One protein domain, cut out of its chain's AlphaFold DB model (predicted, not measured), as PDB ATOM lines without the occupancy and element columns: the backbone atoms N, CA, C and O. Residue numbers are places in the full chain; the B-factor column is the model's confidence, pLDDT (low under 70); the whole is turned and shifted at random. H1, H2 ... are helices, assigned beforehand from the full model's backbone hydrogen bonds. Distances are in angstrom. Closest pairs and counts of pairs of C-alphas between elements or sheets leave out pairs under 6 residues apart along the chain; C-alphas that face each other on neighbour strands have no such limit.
ATOM      1  N   TRP A1123     329.110 233.293 213.749       85.56
ATOM      2  CA  TRP A1123     330.286 232.662 213.144       85.56
ATOM      3  C   TRP A1123     330.740 233.411 211.878       85.56
ATOM      4  O   TRP A1123     329.927 233.848 211.061       85.56
ATOM      5  N   GLY A1124     332.043 233.640 211.729       79.44
ATOM      6  CA  GLY A1124     332.593 234.449 210.646       79.44
ATOM      7  C   GLY A1124     332.167 235.921 210.646       79.44
ATOM      8  O   GLY A1124     332.278 236.572 209.605       79.44
ATOM      9  N   LEU A1125     331.662 236.479 211.750       86.19
ATOM     10  CA  LEU A1125     331.295 237.897 211.833       86.19
ATOM     11  C   LEU A1125     332.511 238.808 211.624       86.19
ATOM     12  O   LEU A1125     332.478 239.699 210.774       86.19
ATOM     13  N   GLY A1126     333.597 238.552 212.353       80.31
ATOM     14  CA  GLY A1126     334.881 239.217 212.172       80.31
ATOM     15  C   GLY A1126     335.451 238.948 210.788       80.31
ATOM     16  O   GLY A1126     335.886 239.873 210.105       80.31
ATOM     17  N   ARG A1127     335.322 237.706 210.305       76.12
ATOM     18  CA  ARG A1127     335.734 237.319 208.947       76.12
ATOM     19  C   ARG A1127     335.078 238.156 207.843       76.12
ATOM     20  O   ARG A1127     335.742 238.509 206.866       76.12
ATOM     21  N   ASN A1128     333.794 238.472 207.999       78.12
ATOM     22  CA  ASN A1128     333.033 239.327 207.090       78.12
ATOM     23  C   ASN A1128     333.456 240.801 207.186       78.12
ATOM     24  O   ASN A1128     333.556 241.480 206.164       78.12
ATOM     25  N   ILE A1129     333.741 241.291 208.396       79.25
ATOM     26  CA  ILE A1129     334.260 242.650 208.609       79.25
ATOM     27  C   ILE A1129     335.634 242.803 207.939       79.25
ATOM     28  O   ILE A1129     335.809 243.723 207.145       79.25
ATOM     29  N   ASP A1130     336.558 241.866 208.167       74.50
ATOM     30  CA  ASP A1130     337.893 241.831 207.552       74.50
ATOM     31  C   ASP A1130     337.834 241.876 206.015       74.50
ATOM     32  O   ASP A1130     338.611 242.591 205.381       74.50
ATOM     33  N   LEU A1131     336.918 241.121 205.397       73.06
ATOM     34  CA  LEU A1131     336.738 241.111 203.940       73.06
ATOM     35  C   LEU A1131     336.325 242.495 203.411       73.06
ATOM     36  O   LEU A1131     336.937 243.005 202.471       73.06
ATOM     37  N   LEU A1132     335.333 243.132 204.040       76.06
ATOM     38  CA  LEU A1132     334.828 244.446 203.628       76.06
ATOM     39  C   LEU A1132     335.822 245.582 203.941       76.06
ATOM     40  O   LEU A1132     335.985 246.501 203.137       76.06
ATOM     41  N   GLU A1133     336.534 245.515 205.068       75.50
ATOM     42  CA  GLU A1133     337.575 246.486 205.430       75.50
ATOM     43  C   GLU A1133     338.777 246.421 204.487       75.50
ATOM     44  O   GLU A1133     339.285 247.464 204.078       75.50
ATOM     45  N   ASN A1134     339.223 245.225 204.098       68.12
ATOM     46  CA  ASN A1134     340.355 245.087 203.183       68.12
ATOM     47  C   ASN A1134     339.974 245.433 201.731       68.12
ATOM     48  O   ASN A1134     340.766 246.093 201.062       68.12
ATOM     49  N   ASN A1135     338.745 245.132 201.286       71.25
ATOM     50  CA  ASN A1135     338.183 245.691 200.046       71.25
ATOM     51  C   ASN A1135     338.264 247.229 200.046       71.25
ATOM     52  O   ASN A1135     338.769 247.831 199.103       71.25
ATOM     53  N   ASN A1136     337.831 247.879 201.130       73.38
ATOM     54  CA  ASN A1136     337.846 249.342 201.212       73.38
ATOM     55  C   ASN A1136     339.261 249.945 201.206       73.38
ATOM     56  O   ASN A1136     339.448 250.992 200.595       73.38
ATOM     57  N   LYS A1137     340.253 249.286 201.824       66.31
ATOM     58  CA  LYS A1137     341.669 249.708 201.780       66.31
ATOM     59  C   LYS A1137     342.282 249.568 200.382       66.31
ATOM     60  O   LYS A1137     343.087 250.407 199.990       66.31
ATOM     61  N   LEU A1138     341.897 248.538 199.620       64.19
ATOM     62  CA  LEU A1138     342.293 248.394 198.212       64.19
ATOM     63  C   LEU A1138     341.704 249.535 197.368       64.19
ATOM     64  O   LEU A1138     342.439 250.204 196.650       64.19
ATOM     65  N   VAL A1139     340.405 249.816 197.531       68.19
ATOM     66  CA  VAL A1139     339.688 250.905 196.836       68.19
ATOM     67  C   VAL A1139     340.206 252.302 197.214       68.19
ATOM     68  O   VAL A1139     340.145 253.217 196.399       68.19
ATOM     69  N   ALA A1140     340.725 252.482 198.430       67.19
ATOM     70  CA  ALA A1140     341.339 253.733 198.880       67.19
ATOM     71  C   ALA A1140     342.801 253.914 198.424       67.19
ATOM     72  O   ALA A1140     343.326 255.023 198.500       67.19
ATOM     73  N   GLY A1141     343.467 252.849 197.962       63.03
ATOM     74  CA  GLY A1141     344.906 252.850 197.673       63.03
ATOM     75  C   GLY A1141     345.812 252.724 198.909       63.03
ATOM     76  O   GLY A1141     347.031 252.796 198.769       63.03
ATOM     77  N   ASP A1142     345.246 252.492 200.101       57.94
ATOM     78  CA  ASP A1142     345.986 252.330 201.367       57.94
ATOM     79  C   ASP A1142     346.872 251.069 201.374       57.94
ATOM     80  O   ASP A1142     347.866 250.981 202.099       57.94
ATOM     81  N   LEU A1143     346.503 250.063 200.576       55.62
ATOM     82  CA  LEU A1143     347.297 248.859 200.347       55.62
ATOM     83  C   LEU A1143     348.184 249.057 199.115       55.62
ATOM     84  O   LEU A1143     347.698 249.083 197.986       55.62
ATOM     85  N   ALA A1144     349.497 249.143 199.350       49.44
ATOM     86  CA  ALA A1144     350.515 249.552 198.374       49.44
ATOM     87  C   ALA A1144     350.580 248.731 197.069       49.44
ATOM     88  O   ALA A1144     351.245 249.148 196.122       49.44
ATOM     89  N   MET A1145     349.910 247.576 196.998       51.44
ATOM     90  CA  MET A1145     349.733 246.845 195.750       51.44
ATOM     91  C   MET A1145     348.417 246.055 195.763       51.44
ATOM     92  O   MET A1145     348.269 245.066 196.474       51.44
ATOM     93  N   GLY A1146     347.449 246.528 194.974       44.16
ATOM     94  CA  GLY A1146     346.232 245.792 194.602       44.16
ATOM     95  C   GLY A1146     346.128 245.530 193.094       44.16
ATOM     96  O   GLY A1146     345.563 244.526 192.673       44.16
ATOM     97  N   ILE A1147     346.714 246.417 192.280       44.69
ATOM     98  CA  ILE A1147     346.365 246.574 190.859       44.69
ATOM     99  C   ILE A1147     347.528 246.233 189.901       44.69
ATOM    100  O   ILE A1147     347.301 245.907 188.736       44.69
ATOM    101  N   ALA A1148     348.774 246.194 190.393       43.56
ATOM    102  CA  ALA A1148     349.975 245.951 189.575       43.56
ATOM    103  C   ALA A1148     349.979 244.608 188.807       43.56
ATOM    104  O   ALA A1148     350.747 244.437 187.864       43.56
ATOM    105  N   LEU A1149     349.098 243.671 189.169       42.16
ATOM    106  CA  LEU A1149     348.919 242.386 188.491       42.16
ATOM    107  C   LEU A1149     348.284 242.488 187.090       42.16
ATOM    108  O   LEU A1149     348.362 241.511 186.339       42.16
ATOM    109  N   TYR A1150     347.624 243.600 186.740       43.94
ATOM    110  CA  TYR A1150     346.736 243.683 185.565       43.94
ATOM    111  C   TYR A1150     347.260 244.496 184.371       43.94
ATOM    112  O   TYR A1150     346.640 244.456 183.314       43.94
ATOM    113  N   GLY A1151     348.395 245.192 184.493       41.56
ATOM    114  CA  GLY A1151     349.050 245.862 183.354       41.56
ATOM    115  C   GLY A1151     348.312 247.072 182.754       41.56
ATOM    116  O   GLY A1151     348.728 247.555 181.704       41.56
ATOM    117  N   GLY A1152     347.254 247.559 183.407       50.25
ATOM    118  CA  GLY A1152     346.525 248.786 183.060       50.25
ATOM    119  C   GLY A1152     346.682 249.878 184.123       50.25
ATOM    120  O   GLY A1152     347.504 249.765 185.037       50.25
ATOM    121  N   SER A1153     345.885 250.942 184.022       54.22
ATOM    122  CA  SER A1153     345.865 251.997 185.049       54.22
ATOM    123  C   SER A1153     345.148 251.554 186.337       54.22
ATOM    124  O   SER A1153     344.343 250.621 186.324       54.22
ATOM    125  N   ASN A1154     345.398 252.252 187.457       58.59
ATOM    126  CA  ASN A1154     344.747 251.930 188.736       58.59
ATOM    127  C   ASN A1154     343.209 251.932 188.636       58.59
ATOM    128  O   ASN A1154     342.558 251.015 189.129       58.59
ATOM    129  N   GLN A1155     342.643 252.938 187.963       60.47
ATOM    130  CA  GLN A1155     341.196 253.085 187.801       60.47
ATOM    131  C   GLN A1155     340.605 251.998 186.890       60.47
ATOM    132  O   GLN A1155     339.611 251.373 187.232       60.47
ATOM    133  N   GLU A1156     341.254 251.721 185.761       56.69
ATOM    134  CA  GLU A1156     340.787 250.773 184.742       56.69
ATOM    135  C   GLU A1156     340.636 249.340 185.277       56.69
ATOM    136  O   GLU A1156     339.646 248.669 184.984       56.69
ATOM    137  N   ALA A1157     341.570 248.882 186.118       55.41
ATOM    138  CA  ALA A1157     341.442 247.581 186.772       55.41
ATOM    139  C   ALA A1157     340.397 247.584 187.903       55.41
ATOM    140  O   ALA A1157     339.753 246.561 188.127       55.41
ATOM    141  N   MET A1158     340.202 248.707 188.605       59.03
ATOM    142  CA  MET A1158     339.118 248.834 189.588       59.03
ATOM    143  C   MET A1158     337.743 248.773 188.918       59.03
ATOM    144  O   MET A1158     336.877 248.043 189.394       59.03
ATOM    145  N   ASP A1159     337.561 249.469 187.796       59.72
ATOM    146  CA  ASP A1159     336.298 249.507 187.055       59.72
ATOM    147  C   ASP A1159     335.981 248.146 186.416       59.72
ATOM    148  O   ASP A1159     334.875 247.622 186.596       59.72
ATOM    149  N   LYS A1160     336.969 247.532 185.740       52.19
ATOM    150  CA  LYS A1160     336.838 246.210 185.100       52.19
ATOM    151  C   LYS A1160     336.498 245.098 186.092       52.19
ATOM    152  O   LYS A1160     335.783 244.173 185.733       52.19
ATOM    153  N   HIS A1161     336.999 245.187 187.320       50.84
ATOM    154  CA  HIS A1161     336.681 244.228 188.375       50.84
ATOM    155  C   HIS A1161     335.580 244.722 189.323       50.84
ATOM    156  O   HIS A1161     335.320 244.078 190.319       50.84
ATOM    157  N   HIS A1162     334.903 245.843 189.053       55.72
ATOM    158  CA  HIS A1162     333.834 246.387 189.910       55.72
ATOM    159  C   HIS A1162     334.236 246.662 191.379       55.72
ATOM    160  O   HIS A1162     333.364 246.716 192.254       55.72
ATOM    161  N   MET A1163     335.529 246.885 191.657       61.31
ATOM    162  CA  MET A1163     336.066 247.129 193.001       61.31
ATOM    163  C   MET A1163     335.554 248.462 193.567       61.31
ATOM    164  O   MET A1163     336.171 249.520 193.437       61.31
ATOM    165  N   ARG A1164     334.385 248.395 194.210       68.88
ATOM    166  CA  ARG A1164     333.654 249.528 194.789       68.88
ATOM    167  C   ARG A1164     333.766 249.569 196.309       68.88
ATOM    168  O   ARG A1164     333.933 248.545 196.972       68.88
ATOM    169  N   LYS A1165     333.636 250.764 196.887       73.69
ATOM    170  CA  LYS A1165     333.590 250.953 198.346       73.69
ATOM    171  C   LYS A1165     332.315 250.310 198.909       73.69
ATOM    172  O   LYS A1165     331.218 250.620 198.451       73.69
ATOM    173  N   ARG A1166     332.461 249.441 199.910       79.69
ATOM    174  CA  ARG A1166     331.388 248.626 200.503       79.69
ATOM    175  C   ARG A1166     331.208 248.991 201.987       79.69
ATOM    176  O   ARG A1166     332.180 248.901 202.739       79.69
ATOM    177  N   PRO A1167     330.029 249.445 202.447       81.12
ATOM    178  CA  PRO A1167     329.869 249.927 203.818       81.12
ATOM    179  C   PRO A1167     329.829 248.787 204.852       81.12
ATOM    180  O   PRO A1167     329.358 247.680 204.588       81.12
ATOM    181  N   LEU A1168     330.295 249.075 206.071       83.81
ATOM    182  CA  LEU A1168     330.123 248.193 207.228       83.81
ATOM    183  C   LEU A1168     328.771 248.471 207.886       83.81
ATOM    184  O   LEU A1168     328.657 249.337 208.748       83.81
ATOM    185  N   ILE A1169     327.749 247.734 207.458       88.62
ATOM    186  CA  ILE A1169     326.369 247.875 207.932       88.62
ATOM    187  C   ILE A1169     325.874 246.595 208.615       88.62
ATOM    188  O   ILE A1169     326.208 245.491 208.199       88.62
ATOM    189  N   PHE A1170     325.112 246.740 209.695       90.56
ATOM    190  CA  PHE A1170     324.722 245.668 210.614       90.56
ATOM    191  C   PHE A1170     323.223 245.723 210.947       90.56
ATOM    192  O   PHE A1170     322.538 246.698 210.634       90.56
ATOM    193  N   LEU A1171     322.749 244.678 211.636       90.31
ATOM    194  CA  LEU A1171     321.333 244.320 211.795       90.31
ATOM    195  C   LEU A1171     320.679 243.946 210.454       90.31
ATOM    196  O   LEU A1171     321.336 243.895 209.416       90.31
ATOM    197  N   HIS A1172     319.394 243.599 210.496       89.38
ATOM    198  CA  HIS A1172     318.695 242.981 209.369       89.38
ATOM    199  C   HIS A1172     318.500 243.921 208.164       89.38
ATOM    200  O   HIS A1172     318.317 243.429 207.054       89.38
ATOM    201  N   ASP A1173     318.528 245.244 208.370       89.81
ATOM    202  CA  ASP A1173     318.262 246.307 207.385       89.81
ATOM    203  C   ASP A1173     319.443 247.270 207.150       89.81
ATOM    204  O   ASP A1173     319.345 248.168 206.315       89.81
ATOM    205  N   GLY A1174     320.545 247.115 207.888       88.56
ATOM    206  CA  GLY A1174     321.717 247.985 207.795       88.56
ATOM    207  C   GLY A1174     321.672 249.285 208.595       88.56
ATOM    208  O   GLY A1174     322.559 250.119 208.417       88.56
ATOM    209  N   ARG A1175     320.703 249.479 209.503       90.62
ATOM    210  CA  ARG A1175     320.591 250.710 210.319       90.62
ATOM    211  C   ARG A1175     321.769 250.984 211.264       90.62
ATOM    212  O   ARG A1175     321.838 252.069 211.849       90.62
ATOM    213  N   ALA A1176     322.646 250.005 211.490       92.00
ATOM    214  CA  ALA A1176     323.788 250.114 212.392       92.00
ATOM    215  C   ALA A1176     325.121 250.118 211.625       92.00
ATOM    216  O   ALA A1176     325.302 249.303 210.729       92.00
ATOM    217  N   ILE A1177     326.063 250.993 211.990       88.56
ATOM    218  CA  ILE A1177     327.322 251.231 211.243       88.56
ATOM    219  C   ILE A1177     328.596 250.742 211.957       88.56
ATOM    220  O   ILE A1177     329.711 250.941 211.483       88.56
ATOM    221  N   SER A1178     328.456 250.117 213.125       89.38
ATOM    222  CA  SER A1178     329.548 249.456 213.851       89.38
ATOM    223  C   SER A1178     328.994 248.350 214.748       89.38
ATOM    224  O   SER A1178     327.794 248.324 215.019       89.38
ATOM    225  N   LEU A1179     329.853 247.468 215.270       93.50
ATOM    226  CA  LEU A1179     329.435 246.445 216.237       93.50
ATOM    227  C   LEU A1179     328.857 247.058 217.527       93.50
ATOM    228  O   LEU A1179     327.848 246.573 218.030       93.50
ATOM    229  N   LYS A1180     329.437 248.156 218.034       94.62
ATOM    230  CA  LYS A1180     328.936 248.851 219.233       94.62
ATOM    231  C   LYS A1180     327.558 249.477 218.999       94.62
ATOM    232  O   LYS A1180     326.658 249.327 219.819       94.62
ATOM    233  N   ASP A1181     327.395 250.130 217.851       94.50
ATOM    234  CA  ASP A1181     326.125 250.704 217.399       94.50
ATOM    235  C   ASP A1181     325.066 249.611 217.160       94.50
ATOM    236  O   ASP A1181     323.908 249.778 217.528       94.50
ATOM    237  N   ALA A1182     325.466 248.448 216.631       94.19
ATOM    238  CA  ALA A1182     324.588 247.295 216.456       94.19
ATOM    239  C   ALA A1182     324.107 246.720 217.795       94.19
ATOM    240  O   ALA A1182     322.917 246.450 217.922       94.19
ATOM    241  N   ILE A1183     324.982 246.573 218.801       95.75
ATOM    242  CA  ILE A1183     324.594 246.122 220.152       95.75
ATOM    243  C   ILE A1183     323.508 247.043 220.722       95.75
ATOM    244  O   ILE A1183     322.429 246.567 221.067       95.75
ATOM    245  N   VAL A1184     323.746 248.359 220.747       94.19
ATOM    246  CA  VAL A1184     322.778 249.337 221.281       94.19
ATOM    247  C   VAL A1184     321.469 249.340 220.478       94.19
ATOM    248  O   VAL A1184     320.390 249.407 221.060       94.19
ATOM    249  N   LYS A1185     321.528 249.184 219.149       93.00
ATOM    250  CA  LYS A1185     320.345 249.148 218.267       93.00
ATOM    251  C   LYS A1185     319.555 247.829 218.278       93.00
ATOM    252  O   LYS A1185     318.588 247.726 217.529       93.00
ATOM    253  N   HIS A1186     319.886 246.861 219.141       93.38
ATOM    254  CA  HIS A1186     318.941 245.793 219.508       93.38
ATOM    255  C   HIS A1186     317.853 246.282 220.488       93.38
ATOM    256  O   HIS A1186     316.850 245.592 220.660       93.38
ATOM    257  N   ARG A1187     318.018 247.463 221.110       90.75
ATOM    258  CA  ARG A1187     317.033 248.077 222.014       90.75
ATOM    259  C   ARG A1187     315.759 248.451 221.254       90.75
ATOM    260  O   ARG A1187     315.843 249.010 220.161       90.75
ATOM    261  N   ASN A1188     314.590 248.218 221.850       83.12
ATOM    262  CA  ASN A1188     313.336 248.739 221.298       83.12
ATOM    263  C   ASN A1188     313.153 250.217 221.682       83.12
ATOM    264  O   ASN A1188     313.299 250.588 222.843       83.12
ATOM    265  N   ALA A1189     312.830 251.068 220.707       68.25
ATOM    266  CA  ALA A1189     312.550 252.490 220.926       68.25
ATOM    267  C   ALA A1189     311.082 252.774 221.321       68.25
ATOM    268  O   ALA A1189     310.731 253.914 221.628       68.25
ATOM    269  N   GLY A1190     310.211 251.761 221.278       67.50
ATOM    270  CA  GLY A1190     308.802 251.841 221.651       67.50
ATOM    271  C   GLY A1190     308.528 251.601 223.141       67.50
ATOM    272  O   GLY A1190     309.411 251.303 223.937       67.50
ATOM    273  N   ALA A1191     307.250 251.678 223.527       60.59
ATOM    274  CA  ALA A1191     306.802 251.583 224.924       60.59
ATOM    275  C   ALA A1191     306.861 250.168 225.556       60.59
ATOM    276  O   ALA A1191     306.360 249.970 226.663       60.59
ATOM    277  N   LYS A1192     307.441 249.178 224.866       71.38
ATOM    278  CA  LYS A1192     307.726 247.833 225.389       71.38
ATOM    279  C   LYS A1192     309.213 247.549 225.201       71.38
ATOM    280  O   LYS A1192     309.709 247.677 224.086       71.38
ATOM    281  N   ALA A1193     309.892 247.148 226.272       79.69
ATOM    282  CA  ALA A1193     311.292 246.729 226.221       79.69
ATOM    283  C   ALA A1193     311.481 245.518 225.289       79.69
ATOM    284  O   ALA A1193     310.582 244.683 225.180       79.69
ATOM    285  N   SER A1194     312.643 245.424 224.639       85.62
ATOM    286  CA  SER A1194     313.064 244.218 223.911       85.62
ATOM    287  C   SER A1194     313.606 243.141 224.853       85.62
ATOM    288  O   SER A1194     314.012 243.436 225.980       85.62
ATOM    289  N   ASP A1195     313.738 241.914 224.348       86.94
ATOM    290  CA  ASP A1195     314.454 240.833 225.042       86.94
ATOM    291  C   ASP A1195     315.936 241.191 225.299       86.94
ATOM    292  O   ASP A1195     316.553 240.725 226.260       86.94
ATOM    293  N   ALA A1196     316.507 242.086 224.482       92.00
ATOM    294  CA  ALA A1196     317.883 242.558 224.601       92.00
ATOM    295  C   ALA A1196     318.065 243.745 225.571       92.00
ATOM    296  O   ALA A1196     319.185 243.980 226.026       92.00
ATOM    297  N   ASP A1197     317.013 244.490 225.936       91.62
ATOM    298  CA  ASP A1197     317.117 245.750 226.699       91.62
ATOM    299  C   ASP A1197     317.892 245.588 228.019       91.62
ATOM    300  O   ASP A1197     318.726 246.425 228.370       91.62
ATOM    301  N   ALA A1198     317.665 244.485 228.739       88.56
ATOM    302  CA  ALA A1198     318.354 244.190 229.996       88.56
ATOM    303  C   ALA A1198     319.845 243.843 229.809       88.56
ATOM    304  O   ALA A1198     320.645 244.077 230.715       88.56
ATOM    305  N   VAL A1199     320.222 243.303 228.647       92.75
ATOM    306  CA  VAL A1199     321.614 243.015 228.267       92.75
ATOM    307  C   VAL A1199     322.318 244.306 227.843       92.75
ATOM    308  O   VAL A1199     323.436 244.570 228.281       92.75
ATOM    309  N   ILE A1200     321.637 245.161 227.076       95.44
ATOM    310  CA  ILE A1200     322.153 246.461 226.624       95.44
ATOM    311  C   ILE A1200     322.369 247.400 227.816       95.44
ATOM    312  O   ILE A1200     323.441 247.988 227.926       95.44
ATOM    313  N   ASN A1201     321.437 247.448 228.777       93.31
ATOM    314  CA  ASN A1201     321.616 248.194 230.030       93.31
ATOM    315  C   ASN A1201     322.893 247.778 230.792       93.31
ATOM    316  O   ASN A1201     323.530 248.614 231.429       93.31
ATOM    317  N   ARG A1202     323.277 246.493 230.744       96.56
ATOM    318  CA  ARG A1202     324.526 246.002 231.354       96.56
ATOM    319  C   ARG A1202     325.743 246.355 230.504       96.56
ATOM    320  O   ARG A1202     326.738 246.793 231.065       96.56
ATOM    321  N   PHE A1203     325.658 246.221 229.178       96.31
ATOM    322  CA  PHE A1203     326.716 246.638 228.251       96.31
ATOM    323  C   PHE A1203     327.057 248.127 228.401       96.31
ATOM    324  O   PHE A1203     328.225 248.488 228.500       96.31
ATOM    325  N   GLU A1204     326.045 248.992 228.473       96.56
ATOM    326  CA  GLU A1204     326.202 250.441 228.643       96.56
ATOM    327  C   GLU A1204     326.773 250.820 230.022       96.56
ATOM    328  O   GLU A1204     327.420 251.858 230.140       96.56
ATOM    329  N   ALA A1205     326.604 249.960 231.036       96.81
ATOM    330  CA  ALA A1205     327.184 250.121 232.371       96.81
ATOM    331  C   ALA A1205     328.631 249.593 232.513       96.81
ATOM    332  O   ALA A1205     329.274 249.870 233.528       96.81
ATOM    333  N   LEU A1206     329.155 248.847 231.530       96.50
ATOM    334  CA  LEU A1206     330.564 248.437 231.489       96.50
ATOM    335  C   LEU A1206     331.489 249.632 231.213       96.50
ATOM    336  O   LEU A1206     331.117 250.584 230.521       96.50
ATOM    337  N   THR A1207     332.740 249.558 231.672       97.88
ATOM    338  CA  THR A1207     333.763 250.542 231.288       97.88
ATOM    339  C   THR A1207     334.076 250.470 229.789       97.88
ATOM    340  O   THR A1207     333.883 249.444 229.134       97.88
ATOM    341  N   ALA A1208     334.633 251.547 229.228       95.69
ATOM    342  CA  ALA A1208     334.993 251.596 227.808       95.69
ATOM    343  C   ALA A1208     335.957 250.465 227.381       95.69
ATOM    344  O   ALA A1208     335.843 249.965 226.264       95.69
ATOM    345  N   GLY A1209     336.863 250.027 228.267       96.31
ATOM    346  CA  GLY A1209     337.777 248.909 228.002       96.31
ATOM    347  C   GLY A1209     337.091 247.539 228.012       96.31
ATOM    348  O   GLY A1209     337.414 246.685 227.191       96.31
ATOM    349  N   GLU A1210     336.109 247.332 228.889       96.75
ATOM    350  CA  GLU A1210     335.294 246.109 228.924       96.75
ATOM    351  C   GLU A1210     334.348 246.027 227.717       96.75
ATOM    352  O   GLU A1210     334.240 244.971 227.091       96.75
ATOM    353  N   GLN A1211     333.731 247.151 227.329       96.94
ATOM    354  CA  GLN A1211     332.964 247.255 226.084       96.94
ATOM    355  C   GLN A1211     333.842 246.903 224.875       96.94
ATOM    356  O   GLN A1211     333.446 246.078 224.056       96.94
ATOM    357  N   GLU A1212     335.046 247.476 224.781       95.62
ATOM    358  CA  GLU A1212     335.984 247.202 223.688       95.62
ATOM    359  C   GLU A1212     336.459 245.741 223.672       95.62
ATOM    360  O   GLU A1212     336.574 245.145 222.605       95.62
ATOM    361  N   ASN A1213     336.653 245.105 224.829       94.06
ATOM    362  CA  ASN A1213     336.972 243.678 224.887       94.06
ATOM    363  C   ASN A1213     335.853 242.809 224.277       94.06
ATOM    364  O   ASN A1213     336.151 241.880 223.526       94.06
ATOM    365  N   ILE A1214     334.573 243.147 224.487       95.69
ATOM    366  CA  ILE A1214     333.454 242.486 223.785       95.69
ATOM    367  C   ILE A1214     333.525 242.738 222.266       95.69
ATOM    368  O   ILE A1214     333.298 241.811 221.488       95.69
ATOM    369  N   ILE A1215     333.879 243.951 221.816       94.44
ATOM    370  CA  ILE A1215     334.040 244.248 220.379       94.44
ATOM    371  C   ILE A1215     335.185 243.432 219.759       94.44
ATOM    372  O   ILE A1215     334.997 242.857 218.685       94.44
ATOM    373  N   LYS A1216     336.332 243.307 220.439       86.00
ATOM    374  CA  LYS A1216     337.438 242.425 220.024       86.00
ATOM    375  C   LYS A1216     336.992 240.971 219.930       86.00
ATOM    376  O   LYS A1216     337.287 240.313 218.938       86.00
ATOM    377  N   PHE A1217     336.255 240.478 220.928       89.62
ATOM    378  CA  PHE A1217     335.709 239.126 220.895       89.62
ATOM    379  C   PHE A1217     334.782 238.917 219.688       89.62
ATOM    380  O   PHE A1217     334.978 237.958 218.947       89.62
ATOM    381  N   LEU A1218     333.861 239.842 219.408       91.88
ATOM    382  CA  LEU A1218     332.974 239.772 218.237       91.88
ATOM    383  C   LEU A1218     333.716 239.891 216.893       91.88
ATOM    384  O   LEU A1218     333.336 239.230 215.929       91.88
ATOM    385  N   ARG A1219     334.801 240.677 216.823       84.50
ATOM    386  CA  ARG A1219     335.738 240.698 215.680       84.50
ATOM    387  C   ARG A1219     336.582 239.426 215.552       84.50
ATOM    388  O   ARG A1219     337.228 239.238 214.529       84.50
ATOM    389  N   SER A1220     336.599 238.571 216.570       78.88
ATOM    390  CA  SER A1220     337.385 237.336 216.591       78.88
ATOM    391  C   SER A1220     336.595 236.087 216.176       78.88
ATOM    392  O   SER A1220     337.156 234.990 216.226       78.88
TER     393      SER A1220
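Overview. This is residues 1123 to 1220 of the 1221 residues of an uncharacterized protein of Cellvibrio sp. KY-GH-1 (UniProt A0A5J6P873). A long, loose rod: H3, H4 and H5 make a loose triangle toward one end, while H1 runs from the end of H5 toward the other, where H2 sits among long loops. The printed part has 98 residues with five named helices, H1 to H5, and no named strand: all helix. The radius of gyration of the C-alphas is 18.3 A; the spans are 58 by 28 by 21 A.

Arrangement. H1, residues 1125 to 1140, touches H5, residues 1208 to 1219, about perpendicular at 90 degrees, with residues 1125 to 1129 alone; their closest C-alphas, Gly 1126 and Arg 1219, are 3.9 A apart. H2, residues 1154 to 1160, is close to H1 but not clearly touching, the closest C-alphas, Val 1139 and Met 1158, being 7.6 A apart. H3, residues 1179 to 1184, only just touches H5, with 3 pairs of C-alphas within 8 A, the closest Leu 1179 and Ile 1215 at 6.6 A. H4, residues 1197 to 1205, is close to H3 but not clearly touching, at 6.1 A between the closest C-alphas, Val 1184 and Ile 1200. Every O i to N i+4 pair is within hydrogen-bond range in H1, H2, H3 and H5, and 4 of 5 in H4.

Along the chain. H1 runs 22.8 A from C-alpha 1125 at (331.295, 237.897, 211.833); H5 runs 16.3 A to C-alpha 1219 at (335.738, 240.698, 215.680). H2, H3 and H4 measure 10.4 A, 8.8 A and 12.4 A.

Size, cuts and confidence. The printed part has no cut. The links H1 to H2, H2 to H3 and H3 to H4 are long. The pLDDT is under 70 at residues 1134, 1137 to 1164 and 1189 to 1191.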